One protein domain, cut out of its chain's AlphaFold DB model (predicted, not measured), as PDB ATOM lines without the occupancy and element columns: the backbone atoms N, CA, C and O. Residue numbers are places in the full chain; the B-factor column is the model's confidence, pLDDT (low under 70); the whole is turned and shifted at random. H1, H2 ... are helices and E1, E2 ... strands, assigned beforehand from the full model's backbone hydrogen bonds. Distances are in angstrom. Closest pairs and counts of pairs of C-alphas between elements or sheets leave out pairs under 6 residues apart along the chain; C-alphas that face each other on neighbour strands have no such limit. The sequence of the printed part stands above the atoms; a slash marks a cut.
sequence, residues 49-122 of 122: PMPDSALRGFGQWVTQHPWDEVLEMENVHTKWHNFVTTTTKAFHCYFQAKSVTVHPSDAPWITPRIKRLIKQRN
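What this domain is: This is residues 49 to 122 of the 122 residues of an uncharacterized protein of Portunus trituberculatus (UniProt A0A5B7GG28). The helices H1 and H3 make a long, narrow V, meeting where H1 begins and H3 ends, and the short helix H2 with its two links spans the wide end between them. From the point of the V the strand E1 runs on as an arm, and the loop of residues 103 to 111 folds the arm back, with H4 beside E1 and away from the other helices. The printed part has 74 residues, with four named helices and one named strand in the order H1, H2, H3, E1, H4; the class is mostly helix, and E1 pairs with no named strand. The whole is extended, with a radius of gyration of the C-alphas of 18.6 A, and it spans 58 by 24 by 14 A, the arm adding to the length.

How they stand to each other: After residues 49 to 51 comes H1, residues 52 to 64, and a tight link of 3 residues joins it to H2, residues 68 to 71. Although they follow each other, H1 and H2 are apart. A tight link of 4 residues joins H2 to H3, residues 76 to 94. H2 and H3 touch, with 9 pairs of C-alphas within 8 A; the closest C-alphas are those of Val 70 and Lys 79, 4.6 A apart, and H3 touches H2 with residues 78 to 83 alone. H3 also touches H1, with residues 87 to 94 alone. The closest C-alphas of H1 and H3 are those of Ala 54 and Tyr 94, 5.6 A apart. These two helices run opposite ways at a shallow tilt of 31 degrees, and their centres are 15.2 A apart. A tight link of 3 residues leads from H3 to the strand E1, residues 98 to 102, yet H3 and E1 are apart. A short link of 9 residues then leads to H4, residues 112 to 121. E1 and H4 have 5 pairs of C-alphas within 8 A, the closest being those of Val 102 and Pro 112, 6.4 A apart. H4 touches no helix, and it is apart from H1, H2 and H3; E1 is apart from H1 and H2. In H1, H3 and H4 every O i to N i+4 pair is within hydrogen-bond range; H2 is too short for such a pair, and its 1 pair of O i and N i+3 is within range.

Where its parts are: H1, Asp 52 to Gln 64, begins with C-alpha 52 at (49.901, 10.949, -11.090) and measures 18.1 A from first to last C-alpha. H2, Asp 68 to Leu 71, has four residues. H3, Val 76 to Tyr 94, is the longest helix with 19 residues; it measures 26.8 A, from C-alpha 76 at (23.074, 21.547, -27.417) to C-alpha 94 at (48.331, 15.232, -20.908). E1, Lys 98 to Val 102, measures 13.5 A. H4, Pro 112 to Arg 121, measures 14.5 A and ends with C-alpha 121 at (63.701, 2.538, -17.009).

The domain as a whole: The outline is a rod, but only just. The two C-alphas farthest apart are those of Glu 74, in the link from H2 to H3, and Ala 107, in the link from E1 to H4, at 57.6 A. The C-alphas of Pro 49 and Asn 122, the first and last printed residues, are 15.4 A apart. The printed part has no cut, and it ends at the chain's last residue. No link is long. The mean pLDDT of the printed part is 94.7, and one residue, Asn 122, is under 70.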
ATOM      1  N   PRO A  49      50.381   6.103 -20.947       93.31
ATOM      2  CA  PRO A  49      50.777   6.300 -19.559       93.31
ATOM      3  C   PRO A  49      49.832   7.286 -18.867       93.31
ATOM      4  O   PRO A  49      49.498   8.319 -19.442       93.31
ATOM      5  N   MET A  50      49.464   6.983 -17.626       94.25
ATOM      6  CA  MET A  50      48.680   7.863 -16.758       94.25
ATOM      7  C   MET A  50      49.428   8.068 -15.434       94.25
ATOM      8  O   MET A  50      49.051   7.474 -14.431       94.25
ATOM      9  N   PRO A  51      50.552   8.809 -15.433       94.56
ATOM     10  CA  PRO A  51      51.253   9.123 -14.193       94.56
ATOM     11  C   PRO A  51      50.433  10.107 -13.348       94.56
ATOM     12  O   PRO A  51      49.718  10.949 -13.896       94.56
ATOM     13  N   ASP A  52      50.608  10.065 -12.028       97.38
ATOM     14  CA  ASP A  52      49.901  10.949 -11.090       97.38
ATOM     15  C   ASP A  52      50.095  12.435 -11.408       97.38
ATOM     16  O   ASP A  52      49.168  13.231 -11.278       97.38
ATOM     17  N   SER A  53      51.278  12.824 -11.893       97.00
ATOM     18  CA  SER A  53      51.545  14.195 -12.335       97.00
ATOM     19  C   SER A  53      50.644  14.627 -13.496       97.00
ATOM     20  O   SER A  53      50.113  15.735 -13.470       97.00
ATOM     21  N   ALA A  54      50.421  13.751 -14.481       97.31
ATOM     22  CA  ALA A  54      49.531  14.024 -15.606       97.31
ATOM     23  C   ALA A  54      48.060  13.992 -15.183       97.31
ATOM     24  O   ALA A  54      47.295  14.841 -15.627       97.31
ATOM     25  N   LEU A  55      47.671  13.064 -14.298       97.88
ATOM     26  CA  LEU A  55      46.320  13.016 -13.733       97.88
ATOM     27  C   LEU A  55      45.986  14.309 -12.987       97.88
ATOM     28  O   LEU A  55      44.953  14.919 -13.248       97.88
ATOM     29  N   ARG A  56      46.887  14.767 -12.113       98.19
ATOM     30  CA  ARG A  56      46.732  16.033 -11.386       98.19
ATOM     31  C   ARG A  56      46.721  17.233 -12.326       98.19
ATOM     32  O   ARG A  56      45.878  18.103 -12.155       98.19
ATOM     33  N   GLY A  57      47.618  17.271 -13.313       98.12
ATOM     34  CA  GLY A  57      47.662  18.349 -14.303       98.12
ATOM     35  C   GLY A  57      46.375  18.438 -15.123       98.12
ATOM     36  O   GLY A  57      45.797  19.513 -15.249       98.12
ATOM     37  N   PHE A  58      45.874  17.301 -15.609       98.31
ATOM     38  CA  PHE A  58      44.601  17.232 -16.323       98.31
ATOM     39  C   PHE A  58      43.420  17.616 -15.425       98.31
ATOM     40  O   PHE A  58      42.558  18.379 -15.849       98.31
ATOM     41  N   GLY A  59      43.397  17.130 -14.179       98.06
ATOM     42  CA  GLY A  59      42.374  17.477 -13.192       98.06
ATOM     43  C   GLY A  59      42.357  18.972 -12.868       98.06
ATOM     44  O   GLY A  59      41.303  19.593 -12.839       98.06
ATOM     45  N   GLN A  60      43.526  19.583 -12.698       98.31
ATOM     46  CA  GLN A  60      43.623  21.025 -12.513       98.31
ATOM     47  C   GLN A  60      43.094  21.767 -13.745       98.31
ATOM     48  O   GLN A  60      42.251  22.651 -13.618       98.31
ATOM     49  N   TRP A  61      43.543  21.369 -14.937       98.38
ATOM     50  CA  TRP A  61      43.105  21.971 -16.190       98.38
ATOM     51  C   TRP A  61      41.586  21.894 -16.376       98.38
ATOM     52  O   TRP A  61      40.969  22.923 -16.623       98.38
ATOM     53  N   VAL A  62      40.966  20.722 -16.190       97.88
ATOM     54  CA  VAL A  62      39.520  20.546 -16.431       97.88
ATOM     55  C   VAL A  62      38.678  21.418 -15.490       97.88
ATOM     56  O   VAL A  62      37.608  21.880 -15.875       97.88
ATOM     57  N   THR A  63      39.177  21.684 -14.277       97.75
ATOM     58  CA  THR A  63      38.508  22.551 -13.291       97.75
ATOM     59  C   THR A  63      38.741  24.046 -13.499       97.75
ATOM     60  O   THR A  63      37.953  24.845 -13.007       97.75
ATOM     61  N   GLN A  64      39.822  24.432 -14.181       97.94
ATOM     62  CA  GLN A  64      40.215  25.837 -14.370       97.94
ATOM     63  C   GLN A  64      39.927  26.353 -15.782       97.94
ATOM     64  O   GLN A  64      39.976  27.559 -16.008       97.94
ATOM     65  N   HIS A  65      39.664  25.460 -16.738       97.88
ATOM     66  CA  HIS A  65      39.283  25.833 -18.094       97.88
ATOM     67  C   HIS A  65      37.966  26.632 -18.048       97.88
ATOM     68  O   HIS A  65      37.032  26.181 -17.388       97.88
ATOM     69  N   PRO A  66      37.874  27.806 -18.698       95.56
ATOM     70  CA  PRO A  66      36.739  28.717 -18.519       95.56
ATOM     71  C   PRO A  66      35.406  28.175 -19.069       95.56
ATOM     72  O   PRO A  66      34.351  28.609 -18.630       95.56
ATOM     73  N   TRP A  67      35.429  27.172 -19.957       97.62
ATOM     74  CA  TRP A  67      34.249  26.502 -20.541       97.62
ATOM     75  C   TRP A  67      33.232  27.426 -21.234       97.62
ATOM     76  O   TRP A  67      32.136  26.963 -21.566       97.62
ATOM     77  N   ASP A  68      33.577  28.684 -21.511       97.12
ATOM     78  CA  ASP A  68      32.709  29.651 -22.195       97.12
ATOM     79  C   ASP A  68      32.185  29.084 -23.526       97.12
ATOM     80  O   ASP A  68      31.001  29.201 -23.847       97.12
ATOM     81  N   GLU A  69      33.016  28.317 -24.249       94.38
ATOM     82  CA  GLU A  69      32.638  27.676 -25.511       94.38
ATOM     83  C   GLU A  69      31.544  26.597 -25.375       94.38
ATOM     84  O   GLU A  69      31.000  26.130 -26.379       94.38
ATOM     85  N   VAL A  70      31.227  26.173 -24.150       96.75
ATOM     86  CA  VAL A  70      30.161  25.217 -23.821       96.75
ATOM     87  C   VAL A  70      29.020  25.919 -23.082       96.75
ATOM     88  O   VAL A  70      27.846  25.649 -23.348       96.75
ATOM     89  N   LEU A  71      29.334  26.809 -22.141       96.56
ATOM     90  CA  LEU A  71      28.342  27.445 -21.280       96.56
ATOM     91  C   LEU A  71      27.519  28.494 -22.037       96.56
ATOM     92  O   LEU A  71      26.291  28.463 -21.927       96.56
ATOM     93  N   GLU A  72      28.158  29.323 -22.866       95.88
ATOM     94  CA  GLU A  72      27.518  30.453 -23.560       95.88
ATOM     95  C   GLU A  72      26.802  30.070 -24.862       95.88
ATOM     96  O   GLU A  72      26.004  30.839 -25.392       95.88
ATOM     97  N   MET A  73      27.055  28.875 -25.396       95.31
ATOM     98  CA  MET A  73      26.387  28.420 -26.620       95.31
ATOM     99  C   MET A  73      24.901  28.130 -26.360       95.31
ATOM    100  O   MET A  73      24.522  27.688 -25.280       95.31
ATOM    101  N   GLU A  74      24.037  28.311 -27.356       94.06
ATOM    102  CA  GLU A  74      22.610  27.967 -27.228       94.06
ATOM    103  C   GLU A  74      22.338  26.524 -27.679       94.06
ATOM    104  O   GLU A  74      21.649  25.747 -27.016       94.06
ATOM    105  N   ASN A  75      22.939  26.127 -28.801       97.00
ATOM    106  CA  ASN A  75      22.697  24.831 -29.416       97.00
ATOM    107  C   ASN A  75      23.390  23.689 -28.649       97.00
ATOM    108  O   ASN A  75      24.618  23.637 -28.546       97.00
ATOM    109  N   VAL A  76      22.601  22.717 -28.182       97.06
ATOM    110  CA  VAL A  76      23.074  21.547 -27.417       97.06
ATOM    111  C   VAL A  76      24.081  20.695 -28.195       97.06
ATOM    112  O   VAL A  76      25.049  20.201 -27.618       97.06
ATOM    113  N   HIS A  77      23.888  20.526 -29.503       97.81
ATOM    114  CA  HIS A  77      24.813  19.757 -30.331       97.81
ATOM    115  C   HIS A  77      26.180  20.444 -30.411       97.81
ATOM    116  O   HIS A  77      27.212  19.793 -30.243       97.81
ATOM    117  N   THR A  78      26.188  21.768 -30.571       96.88
ATOM    118  CA  THR A  78      27.415  22.572 -30.556       96.88
ATOM    119  C   THR A  78      28.114  22.503 -29.198       96.88
ATOM    120  O   THR A  78      29.327  22.308 -29.159       96.88
ATOM    121  N   LYS A  79      27.369  22.559 -28.082       98.00
ATOM    122  CA  LYS A  79      27.931  22.366 -26.731       98.00
ATOM    123  C   LYS A  79      28.665  21.041 -26.600       98.00
ATOM    124  O   LYS A  79      29.817  21.008 -26.173       98.00
ATOM    125  N   TRP A  80      27.992  19.954 -26.974       97.94
ATOM    126  CA  TRP A  80      28.563  18.614 -26.922       97.94
ATOM    127  C   TRP A  80      29.827  18.519 -27.777       97.94
ATOM    128  O   TRP A  80      30.863  18.059 -27.301       97.94
ATOM    129  N   HIS A  81      29.755  18.998 -29.018       98.19
ATOM    130  CA  HIS A  81      30.887  18.981 -29.931       98.19
ATOM    131  C   HIS A  81      32.089  19.748 -29.363       98.19
ATOM    132  O   HIS A  81      33.206  19.225 -29.365       98.19
ATOM    133  N   ASN A  82      31.869  20.955 -28.836       98.06
ATOM    134  CA  ASN A  82      32.920  21.777 -28.238       98.06
ATOM    135  C   ASN A  82      33.527  21.096 -27.011       98.06
ATOM    136  O   ASN A  82      34.744  20.941 -26.939       98.06
ATOM    137  N   PHE A  83      32.692  20.587 -26.103       98.00
ATOM    138  CA  PHE A  83      33.151  19.860 -24.924       98.00
ATOM    139  C   PHE A  83      34.020  18.651 -25.292       98.00
ATOM    140  O   PHE A  83      35.134  18.503 -24.779       98.00
ATOM    141  N   VAL A  84      33.545  17.797 -26.206       98.25
ATOM    142  CA  VAL A  84      34.276  16.598 -26.636       98.25
ATOM    143  C   VAL A  84      35.579  16.985 -27.318       98.25
ATOM    144  O   VAL A  84      36.617  16.399 -27.013       98.25
ATOM    145  N   THR A  85      35.555  17.981 -28.202       98.25
ATOM    146  CA  THR A  85      36.740  18.426 -28.943       98.25
ATOM    147  C   THR A  85      37.804  18.985 -28.001       98.25
ATOM    148  O   THR A  85      38.947  18.518 -28.019       98.25
ATOM    149  N   THR A  86      37.433  19.929 -27.131       98.25
ATOM    150  CA  THR A  86      38.339  20.549 -26.155       98.25
ATOM    151  C   THR A  86      38.910  19.503 -25.196       98.25
ATOM    152  O   THR A  86      40.131  19.406 -25.033       98.25
ATOM    153  N   THR A  87      38.055  18.653 -24.620       98.00
ATOM    154  CA  THR A  87      38.479  17.621 -23.662       98.00
ATOM    155  C   THR A  87      39.364  16.569 -24.318       98.00
ATOM    156  O   THR A  87      40.378  16.173 -23.745       98.00
ATOM    157  N   THR A  88      39.043  16.141 -25.541       98.06
ATOM    158  CA  THR A  88      39.850  15.160 -26.284       98.06
ATOM    159  C   THR A  88      41.231  15.718 -26.612       98.06
ATOM    160  O   THR A  88      42.239  15.030 -26.434       98.06
ATOM    161  N   LYS A  89      41.307  16.989 -27.025       97.88
ATOM    162  CA  LYS A  89      42.584  17.670 -27.265       97.88
ATOM    163  C   LYS A  89      43.434  17.706 -25.998       97.88
ATOM    164  O   LYS A  89      44.585  17.272 -26.030       97.88
ATOM    165  N   ALA A  90      42.866  18.144 -24.877       97.75
ATOM    166  CA  ALA A  90      43.576  18.161 -23.602       97.75
ATOM    167  C   ALA A  90      43.999  16.752 -23.161       97.75
ATOM    168  O   ALA A  90      45.150  16.539 -22.782       97.75
ATOM    169  N   PHE A  91      43.120  15.757 -23.296       97.44
ATOM    170  CA  PHE A  91      43.432  14.359 -23.009       97.44
ATOM    171  C   PHE A  91      44.639  13.860 -23.817       97.44
ATOM    172  O   PHE A  91      45.500  13.149 -23.293       97.44
ATOM    173  N   HIS A  92      44.748  14.244 -25.090       96.88
ATOM    174  CA  HIS A  92      45.906  13.910 -25.917       96.88
ATOM    175  C   HIS A  92      47.184  14.645 -25.503       96.88
ATOM    176  O   HIS A  92      48.255  14.035 -25.558       96.88
ATOM    177  N   CYS A  93      47.083  15.889 -25.034       96.31
ATOM    178  CA  CYS A  93      48.214  16.647 -24.499       96.31
ATOM    179  C   CYS A  93      48.773  16.030 -23.206       96.31
ATOM    180  O   CYS A  93      49.977  15.787 -23.123       96.31
ATOM    181  N   TYR A  94      47.913  15.744 -22.222       97.19
ATOM    182  CA  TYR A  94      48.331  15.232 -20.908       97.19
ATOM    183  C   TYR A  94      48.720  13.753 -20.934       97.19
ATOM    184  O   TYR A  94      49.666  13.338 -20.266       97.19
ATOM    185  N   PHE A  95      48.016  12.945 -21.724       96.62
ATOM    186  CA  PHE A  95      48.196  11.500 -21.736       96.62
ATOM    187  C   PHE A  95      48.691  11.043 -23.101       96.62
ATOM    188  O   PHE A  95      47.955  10.440 -23.866       96.62
ATOM    189  N   GLN A  96      49.929  11.326 -23.478       95.50
ATOM    190  CA  GLN A  96      50.403  10.987 -24.825       95.50
ATOM    191  C   GLN A  96      50.403   9.468 -25.074       95.50
ATOM    192  O   GLN A  96      50.885   8.686 -24.251       95.50
ATOM    193  N   ALA A  97      49.870   9.034 -26.220       95.38
ATOM    194  CA  ALA A  97      49.950   7.632 -26.617       95.38
ATOM    195  C   ALA A  97      51.405   7.242 -26.907       95.38
ATOM    196  O   ALA A  97      52.163   7.988 -27.521       95.38
ATOM    197  N   LYS A  98      51.781   6.041 -26.486       94.25
ATOM    198  CA  LYS A  98      53.082   5.424 -26.732       94.25
ATOM    199  C   LYS A  98      52.864   4.048 -27.339       94.25
ATOM    200  O   LYS A  98      51.868   3.391 -27.062       94.25
ATOM    201  N   SER A  99      53.822   3.583 -28.125       94.12
ATOM    202  CA  SER A  99      53.788   2.241 -28.697       94.12
ATOM    203  C   SER A  99      54.995   1.414 -28.273       94.12
ATOM    204  O   SER A  99      56.067   1.931 -27.918       94.12
ATOM    205  N   VAL A 100      54.785   0.104 -28.283       93.94
ATOM    206  CA  VAL A 100      55.816  -0.908 -28.117       93.94
ATOM    207  C   VAL A 100      55.641  -1.968 -29.194       93.94
ATOM    208  O   VAL A 100      54.532  -2.433 -29.448       93.94
ATOM    209  N   THR A 101      56.743  -2.338 -29.833       94.06
ATOM    210  CA  THR A 101      56.744  -3.346 -30.890       94.06
ATOM    211  C   THR A 101      57.191  -4.681 -30.314       94.06
ATOM    212  O   THR A 101      58.278  -4.788 -29.735       94.06
ATOM    213  N   VAL A 102      56.358  -5.702 -30.483       91.31
ATOM    214  CA  VAL A 102      56.707  -7.095 -30.211       91.31
ATOM    215  C   VAL A 102      57.190  -7.716 -31.512       91.31
ATOM    216  O   VAL A 102      56.500  -7.687 -32.532       91.31
ATOM    217  N   HIS A 103      58.424  -8.199 -31.480       90.88
ATOM    218  CA  HIS A 103      59.053  -8.907 -32.572       90.88
ATOM    219  C   HIS A 103      58.753 -10.403 -32.441       90.88
ATOM    220  O   HIS A 103      58.788 -10.935 -31.335       90.88
ATOM    221  N   PRO A 104      58.545 -11.110 -33.556       88.12
ATOM    222  CA  PRO A 104      58.405 -12.564 -33.561       88.12
ATOM    223  C   PRO A 104      59.514 -13.347 -32.862       88.12
ATOM    224  O   PRO A 104      59.277 -14.423 -32.330       88.12
ATOM    225  N   SER A 105      60.734 -12.814 -32.902       89.69
ATOM    226  CA  SER A 105      61.909 -13.431 -32.283       89.69
ATOM    227  C   SER A 105      62.087 -13.050 -30.814       89.69
ATOM    228  O   SER A 105      63.098 -13.417 -30.219       89.69
ATOM    229  N   ASP A 106      61.182 -12.251 -30.242       91.19
ATOM    230  CA  ASP A 106      61.202 -12.013 -28.806       91.19
ATOM    231  C   ASP A 106      60.954 -13.334 -28.074       91.19
ATOM    232  O   ASP A 106      60.164 -14.170 -28.517       91.19
ATOM    233  N   ALA A 107      61.608 -13.519 -26.928       92.44
ATOM    234  CA  ALA A 107      61.349 -14.697 -26.115       92.44
ATOM    235  C   ALA A 107      59.858 -14.744 -25.703       92.44
ATOM    236  O   ALA A 107      59.288 -13.689 -25.416       92.44
ATOM    237  N   PRO A 108      59.223 -15.928 -25.589       90.19
ATOM    238  CA  PRO A 108      57.783 -16.037 -25.305       90.19
ATOM    239  C   PRO A 108      57.316 -15.326 -24.025       90.19
ATOM    240  O   PRO A 108      56.160 -14.928 -23.908       90.19
ATOM    241  N   TRP A 109      58.216 -15.143 -23.058       91.88
ATOM    242  CA  TRP A 109      57.951 -14.439 -21.804       91.88
ATOM    243  C   TRP A 109      58.129 -12.913 -21.905       91.88
ATOM    244  O   TRP A 109      57.730 -12.200 -20.988       91.88
ATOM    245  N   ILE A 110      58.682 -12.375 -23.002       93.44
ATOM    246  CA  ILE A 110      58.827 -10.932 -23.258       93.44
ATOM    247  C   ILE A 110      57.488 -10.370 -23.742       93.44
ATOM    248  O   ILE A 110      57.214 -10.176 -24.924       93.44
ATOM    249  N   THR A 111      56.618 -10.083 -22.782       93.19
ATOM    250  CA  THR A 111      55.323  -9.461 -23.065       93.19
ATOM    251  C   THR A 111      55.478  -7.977 -23.440       93.19
ATOM    252  O   THR A 111      56.454  -7.327 -23.038       93.19
ATOM    253  N   PRO A 112      54.479  -7.366 -24.114       93.00
ATOM    254  CA  PRO A 112      54.434  -5.916 -24.306       93.00
ATOM    255  C   PRO A 112      54.624  -5.136 -22.998       93.00
ATOM    256  O   PRO A 112      55.276  -4.095 -22.986       93.00
ATOM    257  N   ARG A 113      54.088  -5.648 -21.878       92.12
ATOM    258  CA  ARG A 113      54.239  -5.042 -20.548       92.12
ATOM    259  C   ARG A 113      55.701  -5.001 -20.110       92.12
ATOM    260  O   ARG A 113      56.156  -3.952 -19.667       92.12
ATOM    261  N   ILE A 114      56.441  -6.098 -20.260       94.12
ATOM    262  CA  ILE A 114      57.868  -6.145 -19.908       94.12
ATOM    263  C   ILE A 114      58.662  -5.170 -20.776       94.12
ATOM    264  O   ILE A 114      59.409  -4.351 -20.246       94.12
ATOM    265  N   LYS A 115      58.430  -5.158 -22.094       94.06
ATOM    266  CA  LYS A 115      59.078  -4.188 -22.989       94.06
ATOM    267  C   LYS A 115      58.765  -2.733 -22.631       94.06
ATOM    268  O   LYS A 115      59.644  -1.878 -22.724       94.06
ATOM    269  N   ARG A 116      57.531  -2.440 -22.202       92.69
ATOM    270  CA  ARG A 116      57.147  -1.111 -21.699       92.69
ATOM    271  C   ARG A 116      57.954  -0.723 -20.466       92.69
ATOM    272  O   ARG A 116      58.489   0.378 -20.450       92.69
ATOM    273  N   LEU A 117      58.059  -1.615 -19.480       91.62
ATOM    274  CA  LEU A 117      58.820  -1.368 -18.252       91.62
ATOM    275  C   LEU A 117      60.307  -1.134 -18.549       91.62
ATOM    276  O   LEU A 117      60.887  -0.188 -18.027       91.62
ATOM    277  N   ILE A 118      60.902  -1.920 -19.454       92.31
ATOM    278  CA  ILE A 118      62.291  -1.720 -19.903       92.31
ATOM    279  C   ILE A 118      62.468  -0.327 -20.527       92.31
ATOM    280  O   ILE A 118      63.403   0.386 -20.178       92.31
ATOM    281  N   LYS A 119      61.548   0.091 -21.406       88.44
ATOM    282  CA  LYS A 119      61.580   1.413 -22.056       88.44
ATOM    283  C   LYS A 119      61.337   2.581 -21.090       88.44
ATOM    284  O   LYS A 119      61.699   3.697 -21.418       88.44
ATOM    285  N   GLN A 120      60.680   2.352 -19.953       85.44
ATOM    286  CA  GLN A 120      60.458   3.376 -18.924       85.44
ATOM    287  C   GLN A 120      61.646   3.534 -17.968       85.44
ATOM    288  O   GLN A 120      61.717   4.543 -17.275       85.44
ATOM    289  N   ARG A 121      62.529   2.530 -17.891       84.69
ATOM    290  CA  ARG A 121      63.701   2.538 -17.009       84.69
ATOM    291  C   ARG A 121      64.841   3.410 -17.544       84.69
ATOM    292  O   ARG A 121      65.589   3.961 -16.745       84.69
ATOM    293  N   ASN A 122      65.000   3.448 -18.866       54.56
ATOM    294  CA  ASN A 122      66.051   4.190 -19.568       54.56
ATOM    295  C   ASN A 122      65.524   5.551 -20.026       54.56
ATOM    296  O   ASN A 122      66.345   6.486 -20.089       54.56
TER     297      ASN A 122